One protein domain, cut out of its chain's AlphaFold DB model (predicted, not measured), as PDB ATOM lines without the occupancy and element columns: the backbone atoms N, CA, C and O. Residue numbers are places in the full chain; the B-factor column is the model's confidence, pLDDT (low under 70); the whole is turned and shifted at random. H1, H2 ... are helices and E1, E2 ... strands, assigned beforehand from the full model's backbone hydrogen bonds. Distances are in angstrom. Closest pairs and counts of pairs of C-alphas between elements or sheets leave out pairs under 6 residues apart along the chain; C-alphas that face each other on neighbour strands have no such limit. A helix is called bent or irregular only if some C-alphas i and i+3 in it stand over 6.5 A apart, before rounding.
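This is residues 21 to 202 of the 220 residues of an uncharacterized protein of Acinetobacter tjernbergiae DSM 14971 = CIP 107465 (UniProt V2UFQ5). A seven-stranded sheet, strongly twisted and curled like part of a barrel, has H1 over one face and H2 over the other, three layers in all. H1 reaches both edge strands, E2 and E8, and H3 packs on H1; at the tip of the E6-E7 hairpin, residues 137 to 142 stick out. The printed part has 182 residues, in the order E1 H1 E2 E3 E4 H2 E5 E6 E7 E8 H3. The mixed sheet has the order E2 E3 E4 E5 E6 E7 E8, with E4 and E5 parallel and the other neighbours antiparallel. The class is mixed, helices and strands; the whole is compact, radius of gyration of the C-alphas 15.9 A, spans 44 by 42 by 30 A.

E1, residues 25 to 27, pairs with no named strand. H1, residues 30 to 42, is on the sheet at a height of 8.2 A. E2, residues 46 to 48, and E3, residues 64 to 67, form an antiparallel hairpin, with N 47 and O 65 2.9 A apart. E4, residues 73 to 78, continues this meander, each strand the antiparallel neighbour of the one before; N 66 and O 74 are 2.9 A apart. H1 lies only just over E3 and E4, with 3 C-alphas falling on each. H2, residues 84 to 99, is irregular, C-alphas 86 and 89 being 7.3 A apart, and has a kink of 58 degrees near residue 91. E5, residues 108 to 112, is parallel to E4, with N 110 and O 75 2.8 A apart; E4, H2 and E5 form a strand-helix-strand unit with a right-handed crossover. E6, residues 127 to 136, E7, residues 143 to 155, and E8, residues 158 to 163, follow E5 in a second meander. Across its pairs, N 111 and O 130, N 131 and O 148, and N 153 and O 160 are each 2.8 A apart. H2 is over E5 and E6, on the opposite face from H1, at a height of 9.0 A. H3, residues 187 to 202, touches H1, closest C-alphas Arg 34 and Ala 201, 5.2 A, at a steep tilt of 51 degrees, opposite ways. It only grazes the sheet, with residues 187 to 190. Every O i to N i+4 pair is within hydrogen-bond range in H1 and H3, 8 of 12 in H2.

E1 begins at C-alpha 25, (23.214, -7.391, 68.054). H1 measures 18.4 A, H2 19.1 A, E6 26.1 A and E7 32.0 A; E7 bends by 66 degrees at residue 149. H3, 22.7 A, ends at C-alpha 202, (23.398, 5.836, 61.342).

The C-alphas farthest apart, Asp 139 and Lys 202, are 50.7 A apart. The printed part has no cut. The links E2 to E3, E5 to E6 and E8 to H3 are long. Mean pLDDT of the printed part is 90.2; residues 123, 138 to 141, 166 to 167 and 177 to 181 are under 70.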
ATOM      1  N   ILE A  21      24.726  -1.034  67.293       95.94
ATOM      2  CA  ILE A  21      23.803  -1.963  67.943       95.94
ATOM      3  C   ILE A  21      22.437  -1.890  67.269       95.94
ATOM      4  O   ILE A  21      21.798  -0.844  67.287       95.94
ATOM      5  N   TYR A  22      21.959  -3.006  66.722       97.06
ATOM      6  CA  TYR A  22      20.604  -3.121  66.178       97.06
ATOM      7  C   TYR A  22      19.984  -4.452  66.603       97.06
ATOM      8  O   TYR A  22      20.642  -5.487  66.551       97.06
ATOM      9  N   LYS A  23      18.735  -4.432  67.093       96.19
ATOM     10  CA  LYS A  23      18.063  -5.607  67.692       96.19
ATOM     11  C   LYS A  23      18.940  -6.351  68.718       96.19
ATOM     12  O   LYS A  23      18.996  -7.573  68.724       96.19
ATOM     13  N   THR A  24      19.633  -5.610  69.589       95.06
ATOM     14  CA  THR A  24      20.589  -6.126  70.601       95.06
ATOM     15  C   THR A  24      21.855  -6.803  70.050       95.06
ATOM     16  O   THR A  24      22.702  -7.235  70.827       95.06
ATOM     17  N   ILE A  25      22.034  -6.839  68.726       96.25
ATOM     18  CA  ILE A  25      23.214  -7.391  68.054       96.25
ATOM     19  C   ILE A  25      24.236  -6.277  67.832       96.25
ATOM     20  O   ILE A  25      23.880  -5.188  67.380       96.25
ATOM     21  N   LYS A  26      25.507  -6.556  68.144       95.69
ATOM     22  CA  LYS A  26      26.647  -5.659  67.907       95.69
ATOM     23  C   LYS A  26      27.265  -5.989  66.548       95.69
ATOM     24  O   LYS A  26      27.970  -6.984  66.428       95.69
ATOM     25  N   PHE A  27      27.009  -5.155  65.550       96.12
ATOM     26  CA  PHE A  27      27.577  -5.311  64.214       96.12
ATOM     27  C   PHE A  27      28.996  -4.754  64.146       96.12
ATOM     28  O   PHE A  27      29.289  -3.720  64.756       96.12
ATOM     29  N   ARG A  28      29.863  -5.388  63.349       94.19
ATOM     30  CA  ARG A  28      31.258  -4.962  63.158       94.19
ATOM     31  C   ARG A  28      31.374  -3.707  62.307       94.19
ATOM     32  O   ARG A  28      32.390  -3.026  62.384       94.19
ATOM     33  N   SER A  29      30.345  -3.373  61.532       94.38
ATOM     34  CA  SER A  29      30.319  -2.166  60.715       94.38
ATOM     35  C   SER A  29      28.919  -1.565  60.571       94.38
ATOM     36  O   SER A  29      27.886  -2.232  60.682       94.38
ATOM     37  N   THR A  30      28.870  -0.269  60.246       95.81
ATOM     38  CA  THR A  30      27.607   0.405  59.899       95.81
ATOM     39  C   THR A  30      27.010  -0.159  58.599       95.81
ATOM     40  O   THR A  30      25.790  -0.159  58.445       95.81
ATOM     41  N   LEU A  31      27.835  -0.687  57.681       97.19
ATOM     42  CA  LEU A  31      27.357  -1.317  56.445       97.19
ATOM     43  C   LEU A  31      26.629  -2.643  56.721       97.19
ATOM     44  O   LEU A  31      25.537  -2.841  56.198       97.19
ATOM     45  N   GLU A  32      27.174  -3.512  57.575       97.88
ATOM     46  CA  GLU A  32      26.471  -4.730  58.021       97.88
ATOM     47  C   GLU A  32      25.151  -4.388  58.718       97.88
ATOM     48  O   GLU A  32      24.115  -4.975  58.420       97.88
ATOM     49  N   THR A  33      25.163  -3.375  59.590       98.44
ATOM     50  CA  THR A  33      23.948  -2.906  60.281       98.44
ATOM     51  C   THR A  33      22.872  -2.473  59.288       98.44
ATOM     52  O   THR A  33      21.700  -2.815  59.437       98.44
ATOM     53  N   ARG A  34      23.271  -1.735  58.244       98.25
ATOM     54  CA  ARG A  34      22.371  -1.316  57.165       98.25
ATOM     55  C   ARG A  34      21.778  -2.518  56.439       98.25
ATOM     56  O   ARG A  34      20.578  -2.518  56.192       98.25
ATOM     57  N   TRP A  35      22.586  -3.529  56.119       98.62
ATOM     58  CA  TRP A  35      22.100  -4.757  55.490       98.62
ATOM     59  C   TRP A  35      21.104  -5.505  56.378       98.62
ATOM     60  O   TRP A  35      20.043  -5.868  55.884       98.62
ATOM     61  N   ALA A  36      21.365  -5.635  57.681       98.69
ATOM     62  CA  ALA A  36      20.431  -6.248  58.629       98.69
ATOM     63  C   ALA A  36      19.063  -5.537  58.658       98.69
ATOM     64  O   ALA A  36      18.016  -6.175  58.549       98.69
ATOM     65  N   ILE A  37      19.066  -4.201  58.742       98.75
ATOM     66  CA  ILE A  37      17.844  -3.381  58.682       98.75
ATOM     67  C   ILE A  37      17.141  -3.559  57.336       98.75
ATOM     68  O   ILE A  37      15.919  -3.679  57.269       98.75
ATOM     69  N   PHE A  38      17.905  -3.584  56.249       98.50
ATOM     70  CA  PHE A  38      17.354  -3.753  54.917       98.50
ATOM     71  C   PHE A  38      16.727  -5.143  54.730       98.50
ATOM     72  O   PHE A  38      15.628  -5.234  54.193       98.50
ATOM     73  N   PHE A  39      17.337  -6.216  55.244       98.62
ATOM     74  CA  PHE A  39      16.732  -7.553  55.255       98.62
ATOM     75  C   PHE A  39      15.402  -7.569  56.012       98.62
ATOM     76  O   PHE A  39      14.431  -8.140  55.518       98.62
ATOM     77  N   ASP A  40      15.321  -6.879  57.154       98.69
ATOM     78  CA  ASP A  40      14.065  -6.731  57.892       98.69
ATOM     79  C   ASP A  40      12.992  -5.990  57.080       98.69
ATOM     80  O   ASP A  40      11.837  -6.411  57.064       98.69
ATOM     81  N   MET A  41      13.361  -4.922  56.362       98.12
ATOM     82  CA  MET A  41      12.443  -4.193  55.472       98.12
ATOM     83  C   MET A  41      11.927  -5.056  54.316       98.12
ATOM     84  O   MET A  41      10.800  -4.864  53.858       98.12
ATOM     85  N   LEU A  42      12.741  -6.000  53.838       97.50
ATOM     86  CA  LEU A  42      12.357  -6.966  52.808       97.50
ATOM     87  C   LEU A  42      11.565  -8.158  53.369       97.50
ATOM     88  O   LEU A  42      11.020  -8.942  52.591       97.50
ATOM     89  N   GLY A  43      11.480  -8.285  54.697       97.69
ATOM     90  CA  GLY A  43      10.816  -9.390  55.384       97.69
ATOM     91  C   GLY A  43      11.591 -10.706  55.312       97.69
ATOM     92  O   GLY A  43      10.975 -11.770  55.293       97.69
ATOM     93  N   TRP A  44      12.920 -10.652  55.206       98.19
ATOM     94  CA  TRP A  44      13.766 -11.844  55.155       98.19
ATOM     95  C   TRP A  44      14.158 -12.299  56.555       98.19
ATOM     96  O   TRP A  44      14.469 -11.489  57.423       98.19
ATOM     97  N   GLU A  45      14.182 -13.612  56.762       98.19
ATOM     98  CA  GLU A  45      14.720 -14.208  57.981       98.19
ATOM     99  C   GLU A  45      16.240 -14.338  57.865       98.19
ATOM    100  O   GLU A  45      16.747 -14.918  56.901       98.19
ATOM    101  N   TRP A  46      16.963 -13.816  58.855       98.50
ATOM    102  CA  TRP A  46      18.422 -13.810  58.866       98.50
ATOM    103  C   TRP A  46      19.007 -14.072  60.257       98.50
ATOM    104  O   TRP A  46      18.370 -13.829  61.282       98.50
ATOM    105  N   GLU A  47      20.245 -14.556  60.275       98.31
ATOM    106  CA  GLU A  47      21.089 -14.730  61.461       98.31
ATOM    107  C   GLU A  47      22.422 -14.004  61.227       98.31
ATOM    108  O   GLU A  47      22.952 -14.061  60.118       98.31
ATOM    109  N   TYR A  48      22.945 -13.304  62.237       98.44
ATOM    110  CA  TYR A  48      24.247 -12.622  62.178       98.44
ATOM    111  C   TYR A  48      25.340 -13.516  62.757       98.44
ATOM    112  O   TYR A  48      25.130 -14.098  63.819       98.44
ATOM    113  N   GLU A  49      26.482 -13.606  62.071       96.56
ATOM    114  CA  GLU A  49      27.612 -14.477  62.437       96.56
ATOM    115  C   GLU A  49      27.172 -15.902  62.849       96.56
ATOM    116  O   GLU A  49      27.457 -16.355  63.960       96.56
ATOM    117  N   PRO A  50      26.449 -16.626  61.975       95.44
ATOM    118  CA  PRO A  50      25.705 -17.833  62.347       95.44
ATOM    119  C   PRO A  50      26.610 -18.968  62.852       95.44
ATOM    120  O   PRO A  50      26.309 -19.627  63.846       95.44
ATOM    121  N   PHE A  51      27.720 -19.221  62.156       94.50
ATOM    122  CA  PHE A  51      28.724 -20.233  62.485       94.50
ATOM    123  C   PHE A  51      29.971 -20.042  61.613       94.50
ATOM    124  O   PHE A  51      29.950 -19.336  60.607       94.50
ATOM    125  N   GLY A  52      31.070 -20.703  61.981       93.12
ATOM    126  CA  GLY A  52      32.258 -20.798  61.134       93.12
ATOM    127  C   GLY A  52      32.201 -22.017  60.221       93.12
ATOM    128  O   GLY A  52      32.033 -23.140  60.700       93.12
ATOM    129  N   VAL A  53      32.410 -21.814  58.925       91.81
ATOM    130  CA  VAL A  53      32.690 -22.882  57.968       91.81
ATOM    131  C   VAL A  53      34.193 -23.114  57.902       91.81
ATOM    132  O   VAL A  53      34.980 -22.179  57.749       91.81
ATOM    133  N   LYS A  54      34.613 -24.371  58.031       92.25
ATOM    134  CA  LYS A  54      36.026 -24.733  57.969       92.25
ATOM    135  C   LYS A  54      36.246 -26.088  57.329       92.25
ATOM    136  O   LYS A  54      35.486 -27.026  57.561       92.25
ATOM    137  N   ASN A  55      37.365 -26.197  56.635       90.56
ATOM    138  CA  ASN A  55      37.977 -27.460  56.258       90.56
ATOM    139  C   ASN A  55      39.478 -27.418  56.589       90.56
ATOM    140  O   ASN A  55      39.919 -26.616  57.412       90.56
ATOM    141  N   THR A  56      40.266 -28.317  56.002       89.75
ATOM    142  CA  THR A  56      41.711 -28.400  56.246       89.75
ATOM    143  C   THR A  56      42.511 -27.242  55.648       89.75
ATOM    144  O   THR A  56      43.659 -27.053  56.037       89.75
ATOM    145  N   GLU A  57      41.936 -26.487  54.710       88.38
ATOM    146  CA  GLU A  57      42.645 -25.477  53.914       88.38
ATOM    147  C   GLU A  57      42.198 -24.044  54.219       88.38
ATOM    148  O   GLU A  57      42.994 -23.115  54.092       88.38
ATOM    149  N   ALA A  58      40.941 -23.844  54.622       90.38
ATOM    150  CA  ALA A  58      40.373 -22.520  54.833       90.38
ATOM    151  C   ALA A  58      39.341 -22.489  55.967       90.38
ATOM    152  O   ALA A  58      38.661 -23.474  56.267       90.38
ATOM    153  N   VAL A  59      39.206 -21.304  56.567       92.88
ATOM    154  CA  VAL A  59      38.181 -20.973  57.562       92.88
ATOM    155  C   VAL A  59      37.495 -19.675  57.149       92.88
ATOM    156  O   VAL A  59      38.149 -18.680  56.828       92.88
ATOM    157  N   TRP A  60      36.170 -19.676  57.192       95.44
ATOM    158  CA  TRP A  60      35.329 -18.531  56.881       95.44
ATOM    159  C   TRP A  60      34.178 -18.434  57.880       95.44
ATOM    160  O   TRP A  60      33.575 -19.434  58.246       95.44
ATOM    161  N   PHE A  61      33.878 -17.218  58.323       95.81
ATOM    162  CA  PHE A  61      32.703 -16.901  59.125       95.81
ATOM    163  C   PHE A  61      31.853 -15.956  58.276       95.81
ATOM    164  O   PHE A  61      32.277 -14.811  58.114       95.81
ATOM    165  N   PRO A  62      30.741 -16.427  57.688       97.25
ATOM    166  CA  PRO A  62      29.811 -15.564  56.972       97.25
ATOM    167  C   PRO A  62      29.302 -14.448  57.887       97.25
ATOM    168  O   PRO A  62      29.040 -14.690  59.067       97.25
ATOM    169  N   ASP A  63      29.122 -13.247  57.341       98.25
ATOM    170  CA  ASP A  63      28.554 -12.123  58.091       98.25
ATOM    171  C   ASP A  63      27.083 -12.398  58.435       98.25
ATOM    172  O   ASP A  63      26.633 -12.114  59.545       98.25
ATOM    173  N   PHE A  64      26.338 -13.012  57.504       98.69
ATOM    174  CA  PHE A  64      24.958 -13.437  57.737       98.69
ATOM    175  C   PHE A  64      24.647 -14.818  57.151       98.69
ATOM    176  O   PHE A  64      25.321 -15.311  56.247       98.69
ATOM    177  N   LEU A  65      23.554 -15.407  57.627       98.56
ATOM    178  CA  LEU A  65      22.816 -16.479  56.964       98.56
ATOM    179  C   LEU A  65      21.394 -15.988  56.703       98.56
ATOM    180  O   LEU A  65      20.704 -15.621  57.646       98.56
ATOM    181  N   ILE A  66      20.936 -16.031  55.451       98.62
ATOM    182  CA  ILE A  66      19.525 -15.839  55.096       98.62
ATOM    183  C   ILE A  66      18.854 -17.211  54.988       98.62
ATOM    184  O   ILE A  66      19.370 -18.121  54.329       98.62
ATOM    185  N   LYS A  67      17.677 -17.348  55.608       97.88
ATOM    186  CA  LYS A  67      16.827 -18.536  55.481       97.88
ATOM    187  C   LYS A  67      15.945 -18.393  54.248       97.88
ATOM    188  O   LYS A  67      14.972 -17.642  54.229       97.88
ATOM    189  N   GLY A  68      16.318 -19.111  53.198       96.25
ATOM    190  CA  GLY A  68      15.532 -19.241  51.984       96.25
ATOM    191  C   GLY A  68      14.386 -20.240  52.126       96.25
ATOM    192  O   GLY A  68      14.247 -20.964  53.115       96.25
ATOM    193  N   TYR A  69      13.566 -20.313  51.082       94.81
ATOM    194  CA  TYR A  69      12.468 -21.265  50.996       94.81
ATOM    195  C   TYR A  69      12.956 -22.708  51.185       94.81
ATOM    196  O   TYR A  69      14.006 -23.099  50.674       94.81
ATOM    197  N   GLY A  70      12.160 -23.522  51.881       93.94
ATOM    198  CA  GLY A  70      12.446 -24.948  52.051       93.94
ATOM    199  C   GLY A  70      13.713 -25.228  52.862       93.94
ATOM    200  O   GLY A  70      14.365 -26.239  52.618       93.94
ATOM    201  N   ASN A  71      14.063 -24.346  53.804       89.88
ATOM    202  CA  ASN A  71      15.290 -24.402  54.610       89.88
ATOM    203  C   ASN A  71      16.587 -24.242  53.802       89.88
ATOM    204  O   ASN A  71      17.656 -24.616  54.288       89.88
ATOM    205  N   LYS A  72      16.523 -23.684  52.584       93.69
ATOM    206  CA  LYS A  72      17.735 -23.331  51.837       93.69
ATOM    207  C   LYS A  72      18.546 -22.322  52.654       93.69
ATOM    208  O   LYS A  72      18.007 -21.314  53.106       93.69
ATOM    209  N   ARG A  73      19.839 -22.587  52.824       96.00
ATOM    210  CA  ARG A  73      20.780 -21.665  53.461       96.00
ATOM    211  C   ARG A  73      21.444 -20.817  52.385       96.00
ATOM    212  O   ARG A  73      21.970 -21.359  51.417       96.00
ATOM    213  N   ILE A  74      21.404 -19.500  52.558       97.56
ATOM    214  CA  ILE A  74      22.183 -18.566  51.747       97.56
ATOM    215  C   ILE A  74      23.169 -17.875  52.681       97.56
ATOM    216  O   ILE A  74      22.770 -17.069  53.523       97.56
ATOM    217  N   LEU A  75      24.446 -18.225  52.559       98.00
ATOM    218  CA  LEU A  75      25.524 -17.611  53.329       98.00
ATOM    219  C   LEU A  75      25.842 -16.248  52.722       98.00
ATOM    220  O   LEU A  75      25.889 -16.115  51.505       98.00
ATOM    221  N   VAL A  76      26.050 -15.228  53.542       98.31
ATOM    222  CA  VAL A  76      26.195 -13.852  53.067       98.31
ATOM    223  C   VAL A  76      27.520 -13.277  53.530       98.31
ATOM    224  O   VAL A  76      27.868 -13.377  54.705       98.31
ATOM    225  N   GLU A  77      28.216 -12.616  52.613       97.88
ATOM    226  CA  GLU A  77      29.387 -11.799  52.917       97.88
ATOM    227  C   GLU A  77      29.124 -10.349  52.513       97.88
ATOM    228  O   GLU A  77      28.684 -10.073  51.394       97.88
ATOM    229  N   VAL A  78      29.456  -9.415  53.401       97.88
ATOM    230  CA  VAL A  78      29.351  -7.976  53.184       97.88
ATOM    231  C   VAL A  78      30.747  -7.369  53.071       97.88
ATOM    232  O   VAL A  78      31.610  -7.518  53.944       97.88
ATOM    233  N   LYS A  79      30.987  -6.623  51.991       95.69
ATOM    234  CA  LYS A  79      32.199  -5.811  51.820       95.69
ATOM    235  C   LYS A  79      31.845  -4.449  51.230       95.69
ATOM    236  O   LYS A  79      30.864  -4.340  50.499       95.69
ATOM    237  N   PRO A  80      32.639  -3.394  51.488       95.19
ATOM    238  CA  PRO A  80      32.402  -2.060  50.932       95.19
ATOM    239  C   PRO A  80      32.745  -1.961  49.431       95.19
ATOM    240  O   PRO A  80      33.181  -0.917  48.958       95.19
ATOM    241  N   PHE A  81      32.550  -3.043  48.681       94.94
ATOM    242  CA  PHE A  81      32.863  -3.174  47.265       94.94
ATOM    243  C   PHE A  81      31.663  -2.806  46.395       94.94
ATOM    244  O   PHE A  81      30.511  -2.856  46.833       94.94
ATOM    245  N   THR A  82      31.922  -2.458  45.136       92.62
ATOM    246  CA  THR A  82      30.886  -2.041  44.171       92.62
ATOM    247  C   THR A  82      30.874  -2.884  42.891       92.62
ATOM    248  O   THR A  82      29.982  -2.742  42.033       92.62
ATOM    249  N   THR A  83      31.850  -3.785  42.759       92.69
ATOM    250  CA  THR A  83      32.046  -4.706  41.639       92.69
ATOM    251  C   THR A  83      32.433  -6.103  42.130       92.69
ATOM    252  O   THR A  83      33.060  -6.257  43.175       92.69
ATOM    253  N   PHE A  84      32.116  -7.135  41.342       91.56
ATOM    254  CA  PHE A  84      32.540  -8.504  41.648       91.56
ATOM    255  C   PHE A  84      34.064  -8.672  41.604       91.56
ATOM    256  O   PHE A  84      34.624  -9.475  42.342       91.56
ATOM    257  N   GLN A  85      34.756  -7.894  40.769       93.88
ATOM    258  CA  GLN A  85      36.206  -8.001  40.630       93.88
ATOM    259  C   GLN A  85      36.943  -7.711  41.949       93.88
ATOM    260  O   GLN A  85      37.990  -8.302  42.196       93.88
ATOM    261  N   GLU A  86      36.374  -6.866  42.811       94.81
ATOM    262  CA  GLU A  86      36.884  -6.610  44.164       94.81
ATOM    263  C   GLU A  86      36.670  -7.811  45.105       94.81
ATOM    264  O   GLU A  86      37.486  -8.065  45.986       94.81
ATOM    265  N   PHE A  87      35.609  -8.601  44.898       94.50
ATOM    266  CA  PHE A  87      35.363  -9.834  45.655       94.50
ATOM    267  C   PHE A  87      36.220 -11.010  45.197       94.50
ATOM    268  O   PHE A  87      36.436 -11.927  45.988       94.50
ATOM    269  N   LYS A  88      36.664 -11.011  43.934       90.88
ATOM    270  CA  LYS A  88      37.186 -12.195  43.242       90.88
ATOM    271  C   LYS A  88      38.235 -12.957  44.049       90.88
ATOM    272  O   LYS A  88      38.089 -14.158  44.245       90.88
ATOM    273  N   GLU A  89      39.251 -12.262  44.558       90.62
ATOM    274  CA  GLU A  89      40.326 -12.899  45.324       90.62
ATOM    275  C   GLU A  89      39.811 -13.522  46.628       90.62
ATOM    276  O   GLU A  89      40.078 -14.692  46.894       90.62
ATOM    277  N   LEU A  90      39.033 -12.783  47.426       88.00
ATOM    278  CA  LEU A  90      38.469 -13.293  48.683       88.00
ATOM    279  C   LEU A  90      37.547 -14.487  48.439       88.00
ATOM    280  O   LEU A  90      37.588 -15.480  49.162       88.00
ATOM    281  N   TYR A  91      36.736 -14.407  47.394       87.69
ATOM    282  CA  TYR A  91      35.858 -15.486  46.992       87.69
ATOM    283  C   TYR A  91      36.647 -16.753  46.616       87.69
ATOM    284  O   TYR A  91      36.431 -17.801  47.226       87.69
ATOM    285  N   GLU A  92      37.605 -16.649  45.689       87.25
ATOM    286  CA  GLU A  92      38.386 -17.785  45.178       87.25
ATOM    287  C   GLU A  92      39.334 -18.394  46.222       87.25
ATOM    288  O   GLU A  92      39.680 -19.575  46.134       87.25
ATOM    289  N   THR A  93      39.796 -17.604  47.194       85.31
ATOM    290  CA  THR A  93      40.806 -18.042  48.172       85.31
ATOM    291  C   THR A  93      40.236 -18.392  49.539       85.31
ATOM    292  O   THR A  93      40.868 -19.159  50.267       85.31
ATOM    293  N   LYS A  94      39.054 -17.879  49.896       87.94
ATOM    294  CA  LYS A  94      38.479 -18.038  51.235       87.94
ATOM    295  C   LYS A  94      37.094 -18.662  51.195       87.94
ATOM    296  O   LYS A  94      36.922 -19.753  51.734       87.94
ATOM    297  N   TYR A  95      36.122 -18.005  50.563       88.94
ATOM    298  CA  TYR A  95      34.718 -18.421  50.667       88.94
ATOM    299  C   TYR A  95      34.500 -19.756  49.961       88.94
ATOM    300  O   TYR A  95      34.130 -20.732  50.608       88.94
ATOM    301  N   ASP A  96      34.848 -19.833  48.676       86.38
ATOM    302  CA  ASP A  96      34.659 -21.033  47.862       86.38
ATOM    303  C   ASP A  96      35.446 -22.224  48.418       86.38
ATOM    304  O   ASP A  96      34.910 -23.319  48.601       86.38
ATOM    305  N   ARG A  97      36.710 -21.972  48.785       87.31
ATOM    306  CA  ARG A  97      37.596 -22.994  49.347       87.31
ATOM    307  C   ARG A  97      37.097 -23.534  50.671       87.31
ATOM    308  O   ARG A  97      37.181 -24.738  50.867       87.31
ATOM    309  N   SER A  98      36.568 -22.692  51.561       91.25
ATOM    310  CA  SER A  98      36.098 -23.136  52.881       91.25
ATOM    311  C   SER A  98      34.909 -24.098  52.810       91.25
ATOM    312  O   SER A  98      34.768 -24.947  53.687       91.25
ATOM    313  N   LEU A  99      34.088 -24.011  51.757       92.12
ATOM    314  CA  LEU A  99      32.899 -24.846  51.574       92.12
ATOM    315  C   LEU A  99      33.238 -26.275  51.125       92.12
ATOM    316  O   LEU A  99      32.460 -27.198  51.379       92.12
ATOM    317  N   ILE A 100      34.379 -26.480  50.461       90.00
ATOM    318  CA  ILE A 100      34.764 -27.771  49.873       90.00
ATOM    319  C   ILE A 100      34.844 -28.858  50.952       90.00
ATOM    320  O   ILE A 100      35.483 -28.669  51.988       90.00
ATOM    321  N   ASN A 101      34.230 -30.015  50.675       89.19
ATOM    322  CA  ASN A 101      34.182 -31.184  51.562       89.19
ATOM    323  C   ASN A 101      33.551 -30.905  52.939       89.19
ATOM    324  O   ASN A 101      33.870 -31.577  53.921       89.19
ATOM    325  N   THR A 102      32.645 -29.930  53.016       92.38
ATOM    326  CA  THR A 102      31.843 -29.648  54.213       92.38
ATOM    327  C   THR A 102      30.368 -29.966  53.968       92.38
ATOM    328  O   THR A 102      29.927 -30.134  52.830       92.38
ATOM    329  N   GLU A 103      29.564 -29.996  55.032       93.19
ATOM    330  CA  GLU A 103      28.100 -30.079  54.913       93.19
ATOM    331  C   GLU A 103      27.474 -28.863  54.196       93.19
ATOM    332  O   GLU A 103      26.315 -28.920  53.793       93.19
ATOM    333  N   TYR A 104      28.239 -27.778  54.018       93.75
ATOM    334  CA  TYR A 104      27.829 -26.529  53.373       93.75
ATOM    335  C   TYR A 104      28.269 -26.459  51.899       93.75
ATOM    336  O   TYR A 104      28.077 -25.443  51.243       93.75
ATOM    337  N   GLN A 105      28.859 -27.524  51.338       92.69
ATOM    338  CA  GLN A 105      29.484 -27.508  50.002       92.69
ATOM    339  C   GLN A 105      28.550 -27.164  48.824       92.69
ATOM    340  O   GLN A 105      29.040 -26.918  47.719       92.69
ATOM    341  N   PHE A 106      27.235 -27.189  49.050       92.44
ATOM    342  CA  PHE A 106      26.191 -26.830  48.086       92.44
ATOM    343  C   PHE A 106      25.344 -25.632  48.535       92.44
ATOM    344  O   PHE A 106      24.382 -25.290  47.850       92.44
ATOM    345  N   ASP A 107      25.670 -25.011  49.669       94.25
ATOM    346  CA  ASP A 107      25.002 -23.777  50.063       94.25
ATOM    347  C   ASP A 107      25.442 -22.637  49.139       94.25
ATOM    348  O   ASP A 107      26.592 -22.563  48.696       94.25
ATOM    349  N   GLU A 108      24.491 -21.760  48.825       94.56
ATOM    350  CA  GLU A 108      24.726 -20.598  47.973       94.56
ATOM    351  C   GLU A 108      25.404 -19.489  48.787       94.56
ATOM    352  O   GLU A 108      25.111 -19.311  49.974       94.56
ATOM    353  N   VAL A 109      26.277 -18.714  48.136       96.06
ATOM    354  CA  VAL A 109      26.904 -17.534  48.748       96.06
ATOM    355  C   VAL A 109      26.388 -16.270  48.077       96.06
ATOM    356  O   VAL A 109      26.507 -16.115  46.868       96.06
ATOM    357  N   LEU A 110      25.841 -15.344  48.855       97.38
ATOM    358  CA  LEU A 110      25.423 -14.025  48.407       97.38
ATOM    359  C   LEU A 110      26.465 -12.983  48.828       97.38
ATOM    360  O   LEU A 110      26.674 -12.724  50.011       97.38
ATOM    361  N   LEU A 111      27.114 -12.370  47.846       97.38
ATOM    362  CA  LEU A 111      28.119 -11.328  48.036       97.38
ATOM    363  C   LEU A 111      27.458  -9.957  47.903       97.38
ATOM    364  O   LEU A 111      26.917  -9.618  46.845       97.38
ATOM    365  N   LEU A 112      27.510  -9.167  48.973       97.69
ATOM    366  CA  LEU A 112      26.822  -7.887  49.087       97.69
ATOM    367  C   LEU A 112      27.801  -6.725  49.233       97.69
ATOM    368  O   LEU A 112      28.699  -6.726  50.077       97.69
ATOM    369  N   GLY A 113      27.601  -5.720  48.385       95.81
ATOM    370  CA  GLY A 113      28.431  -4.525  48.312       95.81
ATOM    371  C   GLY A 113      27.955  -3.370  49.196       95.81
ATOM    372  O   GLY A 113      27.086  -3.507  50.060       95.81
ATOM    373  N   SER A 114      28.487  -2.183  48.914       93.62
ATOM    374  CA  SER A 114      28.011  -0.905  49.466       93.62
ATOM    375  C   SER A 114      26.822  -0.305  48.698       93.62
ATOM    376  O   SER A 114      26.288   0.736  49.096       93.62
ATOM    377  N   ASP A 115      26.395  -0.957  47.613       86.62
ATOM    378  CA  ASP A 115      25.467  -0.402  46.636       86.62
ATOM    379  C   ASP A 115      24.514  -1.450  46.012       86.62
ATOM    380  O   ASP A 115      24.910  -2.588  45.767       86.62
ATOM    381  N   ILE A 116      23.284  -1.024  45.699       83.06
ATOM    382  CA  ILE A 116      22.237  -1.755  44.959       83.06
ATOM    383  C   ILE A 116      21.817  -1.040  43.653       83.06
ATOM    384  O   ILE A 116      20.805  -1.377  43.035       83.06
ATOM    385  N   TYR A 117      22.539   0.010  43.248       70.31
ATOM    386  CA  TYR A 117      22.079   0.977  42.247       70.31
ATOM    387  C   TYR A 117      22.278   0.581  40.784       70.31
ATOM    388  O   TYR A 117      21.840   1.281  39.866       70.31
ATOM    389  N   LYS A 118      22.928  -0.549  40.528       80.56
ATOM    390  CA  LYS A 118      23.133  -1.016  39.159       80.56
ATOM    391  C   LYS A 118      21.934  -1.850  38.723       80.56
ATOM    392  O   LYS A 118      21.403  -2.649  39.491       80.56
ATOM    393  N   LYS A 119      21.488  -1.626  37.489       78.06
ATOM    394  CA  LYS A 119      20.614  -2.584  36.814       78.06
ATOM    395  C   LYS A 119      21.444  -3.802  36.452       78.06
ATOM    396  O   LYS A 119      22.609  -3.631  36.097       78.06
ATOM    397  N   CYS A 120      20.829  -4.973  36.519       73.75
ATOM    398  CA  CYS A 120      21.459  -6.174  36.005       73.75
ATOM    399  C   CYS A 120      21.585  -6.133  34.487       73.75
ATOM    400  O   CYS A 120      20.761  -5.505  33.811       73.75
ATOM    401  N   ASP A 121      22.614  -6.795  33.971       71.44
ATOM    402  CA  ASP A 121      22.957  -6.732  32.551       71.44
ATOM    403  C   ASP A 121      21.859  -7.338  31.661       71.44
ATOM    404  O   ASP A 121      21.612  -6.824  30.565       71.44
ATOM    405  N   ILE A 122      21.165  -8.388  32.123       70.50
ATOM    406  CA  ILE A 122      20.227  -9.142  31.281       70.50
ATOM    407  C   ILE A 122      18.782  -8.774  31.595       70.50
ATOM    408  O   ILE A 122      18.100  -8.204  30.738       70.50
ATOM    409  N   HIS A 123      18.300  -9.029  32.813       69.75
ATOM    410  CA  HIS A 123      16.891  -8.775  33.122       69.75
ATOM    411  C   HIS A 123      16.586  -7.299  33.448       69.75
ATOM    412  O   HIS A 123      15.422  -6.927  33.617       69.75
ATOM    413  N   GLN A 124      17.607  -6.432  33.522       75.81
ATOM    414  CA  GLN A 124      17.506  -4.989  33.814       75.81
ATOM    415  C   GLN A 124      16.796  -4.627  35.134       75.81
ATOM    416  O   GLN A 124      16.473  -3.454  35.369       75.81
ATOM    417  N   GLY A 125      16.559  -5.614  36.002       83.94
ATOM    418  CA  GLY A 125      16.042  -5.424  37.352       83.94
ATOM    419  C   GLY A 125      17.088  -4.795  38.282       83.94
ATOM    420  O   GLY A 125      18.269  -4.736  37.934       83.94
ATOM    421  N   PRO A 126      16.685  -4.293  39.463       90.19
ATOM    422  CA  PRO A 126      17.636  -3.774  40.438       90.19
ATOM    423  C   PRO A 126      18.519  -4.914  40.961       90.19
ATOM    424  O   PRO A 126      18.006  -5.964  41.363       90.19
ATOM    425  N   ARG A 127      19.834  -4.701  40.970       92.25
ATOM    426  CA  ARG A 127      20.804  -5.683  41.451       92.25
ATOM    427  C   ARG A 127      20.916  -5.649  42.970       92.25
ATOM    428  O   ARG A 127      21.129  -4.594  43.560       92.25
ATOM    429  N   LEU A 128      20.841  -6.817  43.593       95.19
ATOM    430  CA  LEU A 128      21.107  -7.023  45.015       95.19
ATOM    431  C   LEU A 128      22.610  -7.177  45.297       95.19
ATOM    432  O   LEU A 128      23.115  -6.625  46.268       95.19
ATOM    433  N   GLY A 129      23.317  -7.921  44.447       95.38
ATOM    434  CA  GLY A 129      24.723  -8.278  44.632       95.38
ATOM    435  C   GLY A 129      25.139  -9.365  43.648       95.38
ATOM    436  O   GLY A 129      24.658  -9.371  42.514       95.38
ATOM    437  N   TRP A 130      25.984 -10.295  44.091       94.88
ATOM    438  CA  TRP A 130      26.380 -11.465  43.304       94.88
ATOM    439  C   TRP A 130      26.025 -12.750  44.030       94.88
ATOM    440  O   TRP A 130      26.335 -12.902  45.209       94.88
ATOM    441  N   LEU A 131      25.373 -13.663  43.325       94.62
ATOM    442  CA  LEU A 131      25.041 -14.983  43.821       94.62
ATOM    443  C   LEU A 131      26.053 -15.988  43.285       94.62
ATOM    444  O   LEU A 131      26.301 -16.060  42.084       94.62
ATOM    445  N   VAL A 132      26.622 -16.765  44.194       93.69
ATOM    446  CA  VAL A 132      27.466 -17.908  43.888       93.69
ATOM    447  C   VAL A 132      26.640 -19.169  44.073       93.69
ATOM    448  O   VAL A 132      26.249 -19.514  45.191       93.69
ATOM    449  N   GLU A 133      26.416 -19.880  42.978       91.44
ATOM    450  CA  GLU A 133      25.728 -21.163  42.964       91.44
ATOM    451  C   GLU A 133      26.737 -22.294  42.799       91.44
ATOM    452  O   GLU A 133      27.510 -22.322  41.839       91.44
ATOM    453  N   ARG A 134      26.714 -23.256  43.726       88.25
ATOM    454  CA  ARG A 134      27.573 -24.440  43.671       88.25
ATOM    455  C   ARG A 134      26.785 -25.627  43.157       88.25
ATOM    456  O   ARG A 134      25.788 -26.036  43.745       88.25
ATOM    457  N   SER A 135      27.249 -26.190  42.051       84.38
ATOM    458  CA  SER A 135      26.609 -27.318  41.386       84.38
ATOM    459  C   SER A 135      27.616 -28.420  41.107       84.38
ATOM    460  O   SER A 135      28.827 -28.207  41.062       84.38
ATOM    461  N   ARG A 136      27.105 -29.634  40.921       82.44
ATOM    462  CA  ARG A 136      27.899 -30.789  40.515       82.44
ATOM    463  C   ARG A 136      27.413 -31.268  39.157       82.44
ATOM    464  O   ARG A 136      26.213 -31.440  38.955       82.44
ATOM    465  N   TRP A 137      28.344 -31.518  38.245       71.81
ATOM    466  CA  TRP A 137      28.013 -32.185  36.990       71.81
ATOM    467  C   TRP A 137      27.624 -33.643  37.253       71.81
ATOM    468  O   TRP A 137      28.276 -34.329  38.037       71.81
ATOM    469  N   LEU A 138      26.574 -34.138  36.594       68.56
ATOM    470  CA  LEU A 138      26.111 -35.523  36.778       68.56
ATOM    471  C   LEU A 138      27.166 -36.565  36.364       68.56
ATOM    472  O   LEU A 138      27.152 -37.683  36.872       68.56
ATOM    473  N   ASP A 139      28.083 -36.198  35.469       69.19
ATOM    474  CA  ASP A 139      29.115 -37.060  34.888       69.19
ATOM    475  C   ASP A 139      30.518 -36.861  35.496       69.19
ATOM    476  O   ASP A 139      31.429 -37.632  35.190       69.19
ATOM    477  N   ARG A 140      30.707 -35.875  36.387       60.56
ATOM    478  CA  ARG A 140      31.987 -35.607  37.062       60.56
ATOM    479  C   ARG A 140      31.837 -35.525  38.582       60.56
ATOM    480  O   ARG A 140      30.804 -35.163  39.141       60.56
ATOM    481  N   PHE A 141      32.899 -35.891  39.292       67.81
ATOM    482  CA  PHE A 141      32.972 -35.748  40.753       67.81
ATOM    483  C   PHE A 141      33.343 -34.321  41.193       67.81
ATOM    484  O   PHE A 141      33.458 -34.066  42.387       67.81
ATOM    485  N   GLU A 142      33.501 -33.393  40.248       75.88
ATOM    486  CA  GLU A 142      33.913 -32.016  40.511       75.88
ATOM    487  C   GLU A 142      32.703 -31.120  40.801       75.88
ATOM    488  O   GLU A 142      31.734 -31.071  40.035       75.88
ATOM    489  N   ILE A 143      32.774 -30.409  41.928       82.19
ATOM    490  CA  ILE A 143      31.871 -29.304  42.250       82.19
ATOM    491  C   ILE A 143      32.455 -28.052  41.608       82.19
ATOM    492  O   ILE A 143      33.647 -27.783  41.748       82.19
ATOM    493  N   PHE A 144      31.613 -27.291  40.928       83.06
ATOM    494  CA  PHE A 144      31.978 -26.015  40.339       83.06
ATOM    495  C   PHE A 144      31.037 -24.930  40.842       83.06
ATOM    496  O   PHE A 144      29.905 -25.202  41.255       83.06
ATOM    497  N   SER A 145      31.520 -23.699  40.769       88.56
ATOM    498  CA  SER A 145      30.785 -22.526  41.205       88.56
ATOM    499  C   SER A 145      30.511 -21.617  40.021       88.56
ATOM    500  O   SER A 145      31.403 -21.350  39.213       88.56
ATOM    501  N   GLN A 146      29.281 -21.138  39.928       89.88
ATOM    502  CA  GLN A 146      28.863 -20.121  38.973       89.88
ATOM    503  C   GLN A 146      28.581 -18.846  39.745       89.88
ATOM    504  O   GLN A 146      27.873 -18.886  40.747       89.88
ATOM    505  N   VAL A 147      29.162 -17.736  39.298       91.06
ATOM    506  CA  VAL A 147      28.903 -16.426  39.891       91.06
ATOM    507  C   VAL A 147      28.095 -15.599  38.918       91.06
ATOM    508  O   VAL A 147      28.512 -15.388  37.781       91.06
ATOM    509  N   GLU A 148      26.968 -15.101  39.395       91.62
ATOM    510  CA  GLU A 148      26.028 -14.311  38.616       91.62
ATOM    511  C   GLU A 148      25.515 -13.132  39.430       91.62
ATOM    512  O   GLU A 148      25.713 -13.052  40.642       91.62
ATOM    513  N   GLU A 149      24.865 -12.180  38.772       92.62
ATOM    514  CA  GLU A 149      24.208 -11.099  39.489       92.62
ATOM    515  C   GLU A 149      22.943 -11.617  40.183       92.62
ATOM    516  O   GLU A 149      22.115 -12.308  39.592       92.62
ATOM    517  N   ALA A 150      22.793 -11.270  41.459       93.88
ATOM    518  CA  ALA A 150      21.564 -11.500  42.198       93.88
ATOM    519  C   ALA A 150      20.595 -10.352  41.897       93.88
ATOM    520  O   ALA A 150      20.923  -9.188  42.145       93.88
ATOM    521  N   VAL A 151      19.398 -10.663  41.409       92.44
ATOM    522  CA  VAL A 151      18.404  -9.664  40.983       92.44
ATOM    523  C   VAL A 151      17.198  -9.702  41.900       92.44
ATOM    524  O   VAL A 151      16.682 -10.779  42.205       92.44
ATOM    525  N   PHE A 152      16.708  -8.536  42.324       93.19
ATOM    526  CA  PHE A 152      15.495  -8.475  43.132       93.19
ATOM    527  C   PHE A 152      14.268  -8.917  42.350       93.19
ATOM    528  O   PHE A 152      13.987  -8.407  41.268       93.19
ATOM    529  N   TRP A 153      13.478  -9.794  42.953       91.88
ATOM    530  CA  TRP A 153      12.172 -10.214  42.464       91.88
ATOM    531  C   TRP A 153      11.093  -9.781  43.447       91.88
ATOM    532  O   TRP A 153      11.325  -9.683  44.654       91.88
ATOM    533  N   TYR A 154       9.895  -9.539  42.929       90.12
ATOM    534  CA  TYR A 154       8.738  -9.182  43.732       90.12
ATOM    535  C   TYR A 154       7.477  -9.849  43.192       90.12
ATOM    536  O   TYR A 154       7.160  -9.758  42.000       90.12
ATOM    537  N   LYS A 155       6.758 -10.528  44.086       88.62
ATOM    538  CA  LYS A 155       5.481 -11.183  43.798       88.62
ATOM    539  C   LYS A 155       4.687 -11.362  45.092       88.62
ATOM    540  O   LYS A 155       5.273 -11.695  46.117       88.62
ATOM    541  N   ASP A 156       3.373 -11.149  45.025       87.88
ATOM    542  CA  ASP A 156       2.430 -11.344  46.140       87.88
ATOM    543  C   ASP A 156       2.883 -10.660  47.445       87.88
ATOM    544  O   ASP A 156       2.946 -11.284  48.502       87.88
ATOM    545  N   ASP A 157       3.269  -9.381  47.342       88.50
ATOM    546  CA  ASP A 157       3.782  -8.554  48.448       88.50
ATOM    547  C   ASP A 157       5.053  -9.072  49.136       88.50
ATOM    548  O   ASP A 157       5.416  -8.614  50.218       88.50
ATOM    549  N   LYS A 158       5.784  -9.982  48.487       92.44
ATOM    550  CA  LYS A 158       7.048 -10.517  48.993       92.44
ATOM    551  C   LYS A 158       8.204 -10.157  48.081       92.44
ATOM    552  O   LYS A 158       8.166 -10.397  46.871       92.44
ATOM    553  N   TYR A 159       9.256  -9.626  48.690       95.12
ATOM    554  CA  TYR A 159      10.546  -9.440  48.046       95.12
ATOM    555  C   TYR A 159      11.367 -10.721  48.138       95.12
ATOM    556  O   TYR A 159      11.381 -11.411  49.155       95.12
ATOM    557  N   GLY A 160      12.112 -11.010  47.086       94.94
ATOM    558  CA  GLY A 160      13.146 -12.025  47.103       94.94
ATOM    559  C   GLY A 160      14.180 -11.730  46.040       94.94
ATOM    560  O   GLY A 160      14.270 -10.609  45.544       94.94
ATOM    561  N   PHE A 161      14.958 -12.738  45.683       94.50
ATOM    562  CA  PHE A 161      15.946 -12.615  44.625       94.50
ATOM    563  C   PHE A 161      16.154 -13.950  43.929       94.50
ATOM    564  O   PHE A 161      15.829 -15.008  44.479       94.50
ATOM    565  N   ALA A 162      16.684 -13.881  42.720       92.75
ATOM    566  CA  ALA A 162      17.160 -15.021  41.963       92.75
ATOM    567  C   ALA A 162      18.447 -14.638  41.228       92.75
ATOM    568  O   ALA A 162      18.844 -13.471  41.239       92.75
ATOM    569  N   SER A 163      19.084 -15.627  40.619       90.00
ATOM    570  CA  SER A 163      20.179 -15.378  39.692       90.00
ATOM    571  C   SER A 163      19.661 -14.791  38.385       90.00
ATOM    572  O   SER A 163      18.563 -15.149  37.960       90.00
ATOM    573  N   ASP A 164      20.444 -13.920  37.752       82.31
ATOM    574  CA  ASP A 164      20.071 -13.260  36.495       82.31
ATOM    575  C   ASP A 164      20.057 -14.216  35.289       82.31
ATOM    576  O   ASP A 164      19.482 -13.856  34.274       82.31
ATOM    577  N   THR A 165      20.676 -15.412  35.324       74.38
ATOM    578  CA  THR A 165      20.707 -16.274  34.116       74.38
ATOM    579  C   THR A 165      20.495 -17.769  34.309       74.38
ATOM    580  O   THR A 165      19.908 -18.404  33.429       74.38
ATOM    581  N   SER A 166      20.956 -18.371  35.405       65.81
ATOM    582  CA  SER A 166      21.004 -19.840  35.502       65.81
ATOM    583  C   SER A 166      19.958 -20.466  36.418       65.81
ATOM    584  O   SER A 166      19.678 -21.661  36.283       65.81
ATOM    585  N   CYS A 167      19.313 -19.697  37.300       67.00
ATOM    586  CA  CYS A 167      18.347 -20.249  38.244       67.00
ATOM    587  C   CYS A 167      17.085 -19.400  38.376       67.00
ATOM    588  O   CYS A 167      17.019 -18.430  39.131       67.00
ATOM    589  N   TRP A 168      16.045 -19.891  37.713       75.19
ATOM    590  CA  TRP A 168      14.708 -19.321  37.597       75.19
ATOM    591  C   TRP A 168      13.854 -19.415  38.872       75.19
ATOM    592  O   TRP A 168      12.656 -19.164  38.793       75.19
ATOM    593  N   HIS A 169      14.405 -19.820  40.023       88.94
ATOM    594  CA  HIS A 169      13.671 -19.900  41.291       88.94
ATOM    595  C   HIS A 169      14.084 -18.788  42.257       88.94
ATOM    596  O   HIS A 169      15.259 -18.613  42.587       88.94
ATOM    597  N   CYS A 170      13.092 -18.082  42.792       92.44
ATOM    598  CA  CYS A 170      13.297 -17.111  43.856       92.44
ATOM    599  C   CYS A 170      13.762 -17.799  45.149       92.44
ATOM    600  O   CYS A 170      13.083 -18.692  45.652       92.44
ATOM    601  N   ARG A 171      14.857 -17.331  45.754       94.81
ATOM    602  CA  ARG A 171      15.448 -17.941  46.963       94.81
ATOM    603  C   ARG A 171      14.564 -17.798  48.197       94.81
ATOM    604  O   ARG A 171      14.634 -18.630  49.089       94.81
ATOM    605  N   ILE A 172      13.702 -16.784  48.228       95.56
ATOM    606  CA  ILE A 172      12.832 -16.484  49.374       95.56
ATOM    607  C   ILE A 172      11.437 -17.087  49.203       95.56
ATOM    608  O   ILE A 172      10.863 -17.620  50.146       95.56
ATOM    609  N   THR A 173      10.876 -17.022  47.993       90.75
ATOM    610  CA  THR A 173       9.473 -17.408  47.747       90.75
ATOM    611  C   THR A 173       9.311 -18.705  46.960       90.75
ATOM    612  O   THR A 173       8.198 -19.211  46.868       90.75
ATOM    613  N   ASN A 174      10.392 -19.228  46.365       89.88
ATOM    614  CA  ASN A 174      10.408 -20.366  45.438       89.88
ATOM    615  C   ASN A 174       9.528 -20.213  44.185       89.88
ATOM    616  O   ASN A 174       9.326 -21.166  43.435       89.88
ATOM    617  N   ASN A 175       9.038 -18.999  43.919       85.56
ATOM    618  CA  ASN A 175       8.385 -18.673  42.659       85.56
ATOM    619  C   ASN A 175       9.348 -18.905  41.487       85.56
ATOM    620  O   ASN A 175      10.517 -18.536  41.578       85.56
ATOM    621  N   TYR A 176       8.832 -19.492  40.405       81.88
ATOM    622  CA  TYR A 176       9.577 -19.820  39.190       81.88
ATOM    623  C   TYR A 176       9.281 -18.820  38.063       81.88
ATOM    624  O   TYR A 176       8.102 -18.568  37.809       81.88
ATOM    625  N   GLU A 177      10.299 -18.286  37.375       68.25
ATOM    626  CA  GLU A 177      10.140 -17.249  36.328       68.25
ATOM    627  C   GLU A 177       9.205 -17.652  35.191       68.25
ATOM    628  O   GLU A 177       8.381 -16.850  34.756       68.25
ATOM    629  N   GLY A 178       9.265 -18.912  34.745       62.53
ATOM    630  CA  GLY A 178       8.377 -19.408  33.688       62.53
ATOM    631  C   GLY A 178       6.909 -19.531  34.116       62.53
ATOM    632  O   GLY A 178       6.057 -19.870  33.297       62.53
ATOM    633  N   GLY A 179       6.590 -19.253  35.384       59.34
ATOM    634  CA  GLY A 179       5.230 -19.022  35.851       59.34
ATOM    635  C   GLY A 179       4.851 -17.549  35.685       59.34
ATOM    636  O   GLY A 179       5.541 -16.661  36.175       59.34
ATOM    637  N   SER A 180       3.719 -17.269  35.039       57.53
ATOM    638  CA  SER A 180       3.202 -15.904  34.879       57.53
ATOM    639  C   SER A 180       3.193 -15.125  36.209       57.53
ATOM    640  O   SER A 180       2.607 -15.594  37.189       57.53
ATOM    641  N   GLY A 181       3.779 -13.919  36.237       67.56
ATOM    642  CA  GLY A 181       3.528 -12.923  37.291       67.56
ATOM    643  C   GLY A 181       4.704 -12.486  38.174       67.56
ATOM    644  O   GLY A 181       4.477 -11.659  39.056       67.56
ATOM    645  N   ILE A 182       5.931 -12.973  37.967       74.56
ATOM    646  CA  ILE A 182       7.115 -12.374  38.614       74.56
ATOM    647  C   ILE A 182       7.392 -10.997  38.009       74.56
ATOM    648  O   ILE A 182       7.304 -10.805  36.796       74.56
ATOM    649  N   LYS A 183       7.702 -10.026  38.871       85.44
ATOM    650  CA  LYS A 183       8.077  -8.669  38.477       85.44
ATOM    651  C   LYS A 183       9.404  -8.291  39.118       85.44
ATOM    652  O   LYS A 183       9.708  -8.721  40.229       85.44
ATOM    653  N   PHE A 184      10.133  -7.401  38.461       88.12
ATOM    654  CA  PHE A 184      11.201  -6.653  39.110       88.12
ATOM    655  C   PHE A 184      10.573  -5.494  39.890       88.12
ATOM    656  O   PHE A 184       9.752  -4.759  39.325       88.12
ATOM    657  N   PRO A 185      10.902  -5.313  41.181       90.50
ATOM    658  CA  PRO A 185      10.436  -4.146  41.903       90.50
ATOM    659  C   PRO A 185      11.004  -2.874  41.254       90.50
ATOM    660  O   PRO A 185      12.128  -2.889  40.742       90.50
ATOM    661  N   PRO A 186      10.259  -1.753  41.270       89.81
ATOM    662  CA  PRO A 186      10.765  -0.493  40.751       89.81
ATOM    663  C   PRO A 186      12.077  -0.102  41.430       89.81
ATOM    664  O   PRO A 186      12.202  -0.140  42.653       89.81
ATOM    665  N   TYR A 187      13.048   0.322  40.630       89.06
ATOM    666  CA  TYR A 187      14.372   0.695  41.117       89.06
ATOM    667  C   TYR A 187      14.329   1.771  42.213       89.06
ATOM    668  O   TYR A 187      14.967   1.641  43.255       89.06
ATOM    669  N   ASN A 188      13.517   2.811  42.011       90.56
ATOM    670  CA  ASN A 188      13.319   3.879  42.990       90.56
ATOM    671  C   ASN A 188      12.756   3.354  44.317       90.56
ATOM    672  O   ASN A 188      13.140   3.857  45.363       90.56
ATOM    673  N   LYS A 189      11.900   2.325  44.292       92.38
ATOM    674  CA  LYS A 189      11.384   1.697  45.513       92.38
ATOM    675  C   LYS A 189      12.511   1.017  46.292       92.38
ATOM    676  O   LYS A 189      12.600   1.224  47.498       92.38
ATOM    677  N   MET A 190      13.380   0.264  45.615       94.38
ATOM    678  CA  MET A 190      14.522  -0.398  46.262       94.38
ATOM    679  C   MET A 190      15.538   0.616  46.799       94.38
ATOM    680  O   MET A 190      15.963   0.511  47.945       94.38
ATOM    681  N   LEU A 191      15.857   1.647  46.013       92.56
ATOM    682  CA  LEU A 191      16.711   2.765  46.422       92.56
ATOM    683  C   LEU A 191      16.135   3.509  47.639       92.56
ATOM    684  O   LEU A 191      16.881   3.804  48.566       92.56
ATOM    685  N   SER A 192      14.824   3.768  47.684       95.00
ATOM    686  CA  SER A 192      14.186   4.391  48.850       95.00
ATOM    687  C   SER A 192      14.332   3.539  50.110       95.00
ATOM    688  O   SER A 192      14.742   4.076  51.133       95.00
ATOM    689  N   LEU A 193      14.074   2.228  50.031       96.50
ATOM    690  CA  LEU A 193      14.274   1.313  51.163       96.50
ATOM    691  C   LEU A 193      15.745   1.280  51.607       96.50
ATOM    692  O   LEU A 193      16.048   1.281  52.794       96.50
ATOM    693  N   TRP A 194      16.683   1.298  50.658       96.69
ATOM    694  CA  TRP A 194      18.112   1.279  50.963       96.69
ATOM    695  C   TRP A 194      18.585   2.576  51.623       96.69
ATOM    696  O   TRP A 194      19.414   2.533  52.536       96.69
ATOM    697  N   ILE A 195      18.074   3.732  51.188       96.25
ATOM    698  CA  ILE A 195      18.295   5.023  51.856       96.25
ATOM    699  C   ILE A 195      17.688   4.999  53.258       96.25
ATOM    700  O   ILE A 195      18.357   5.377  54.211       96.25
ATOM    701  N   GLU A 196      16.458   4.516  53.411       97.94
ATOM    702  CA  GLU A 196      15.798   4.430  54.714       97.94
ATOM    703  C   GLU A 196      16.596   3.554  55.692       97.94
ATOM    704  O   GLU A 196      16.857   3.962  56.825       97.94
ATOM    705  N   ALA A 197      17.096   2.404  55.232       98.00
ATOM    706  CA  ALA A 197      17.965   1.543  56.027       98.00
ATOM    707  C   ALA A 197      19.246   2.261  56.481       98.00
ATOM    708  O   ALA A 197      19.708   2.047  57.600       98.00
ATOM    709  N   TRP A 198      19.812   3.144  55.651       97.12
ATOM    710  CA  TRP A 198      20.960   3.973  56.036       97.12
ATOM    711  C   TRP A 198      20.607   5.000  57.111       97.12
ATOM    712  O   TRP A 198      21.345   5.153  58.087       97.12
ATOM    713  N   GLU A 199      19.474   5.684  56.948       98.00
ATOM    714  CA  GLU A 199      18.986   6.671  57.911       98.00
ATOM    715  C   GLU A 199      18.745   6.042  59.292       98.00
ATOM    716  O   GLU A 199      19.074   6.638  60.318       98.00
ATOM    717  N   ILE A 200      18.264   4.798  59.330       97.94
ATOM    718  CA  ILE A 200      18.115   4.035  60.572       97.94
ATOM    719  C   ILE A 200      19.480   3.560  61.089       97.94
ATOM    720  O   ILE A 200      19.780   3.749  62.267       97.94
ATOM    721  N   ALA A 201      20.347   2.999  60.241       96.62
ATOM    722  CA  ALA A 201      21.650   2.466  60.654       96.62
ATOM    723  C   ALA A 201      22.531   3.527  61.335       96.62
ATOM    724  O   ALA A 201      23.151   3.265  62.365       96.62
ATOM    725  N   LYS A 202      22.563   4.753  60.797       94.31
ATOM    726  CA  LYS A 202      23.398   5.836  61.342       94.31
ATOM    727  C   LYS A 202      22.903   6.379  62.688       94.31
ATOM    728  O   LYS A 202      23.692   6.994  63.408       94.31
TER     729      LYS A 202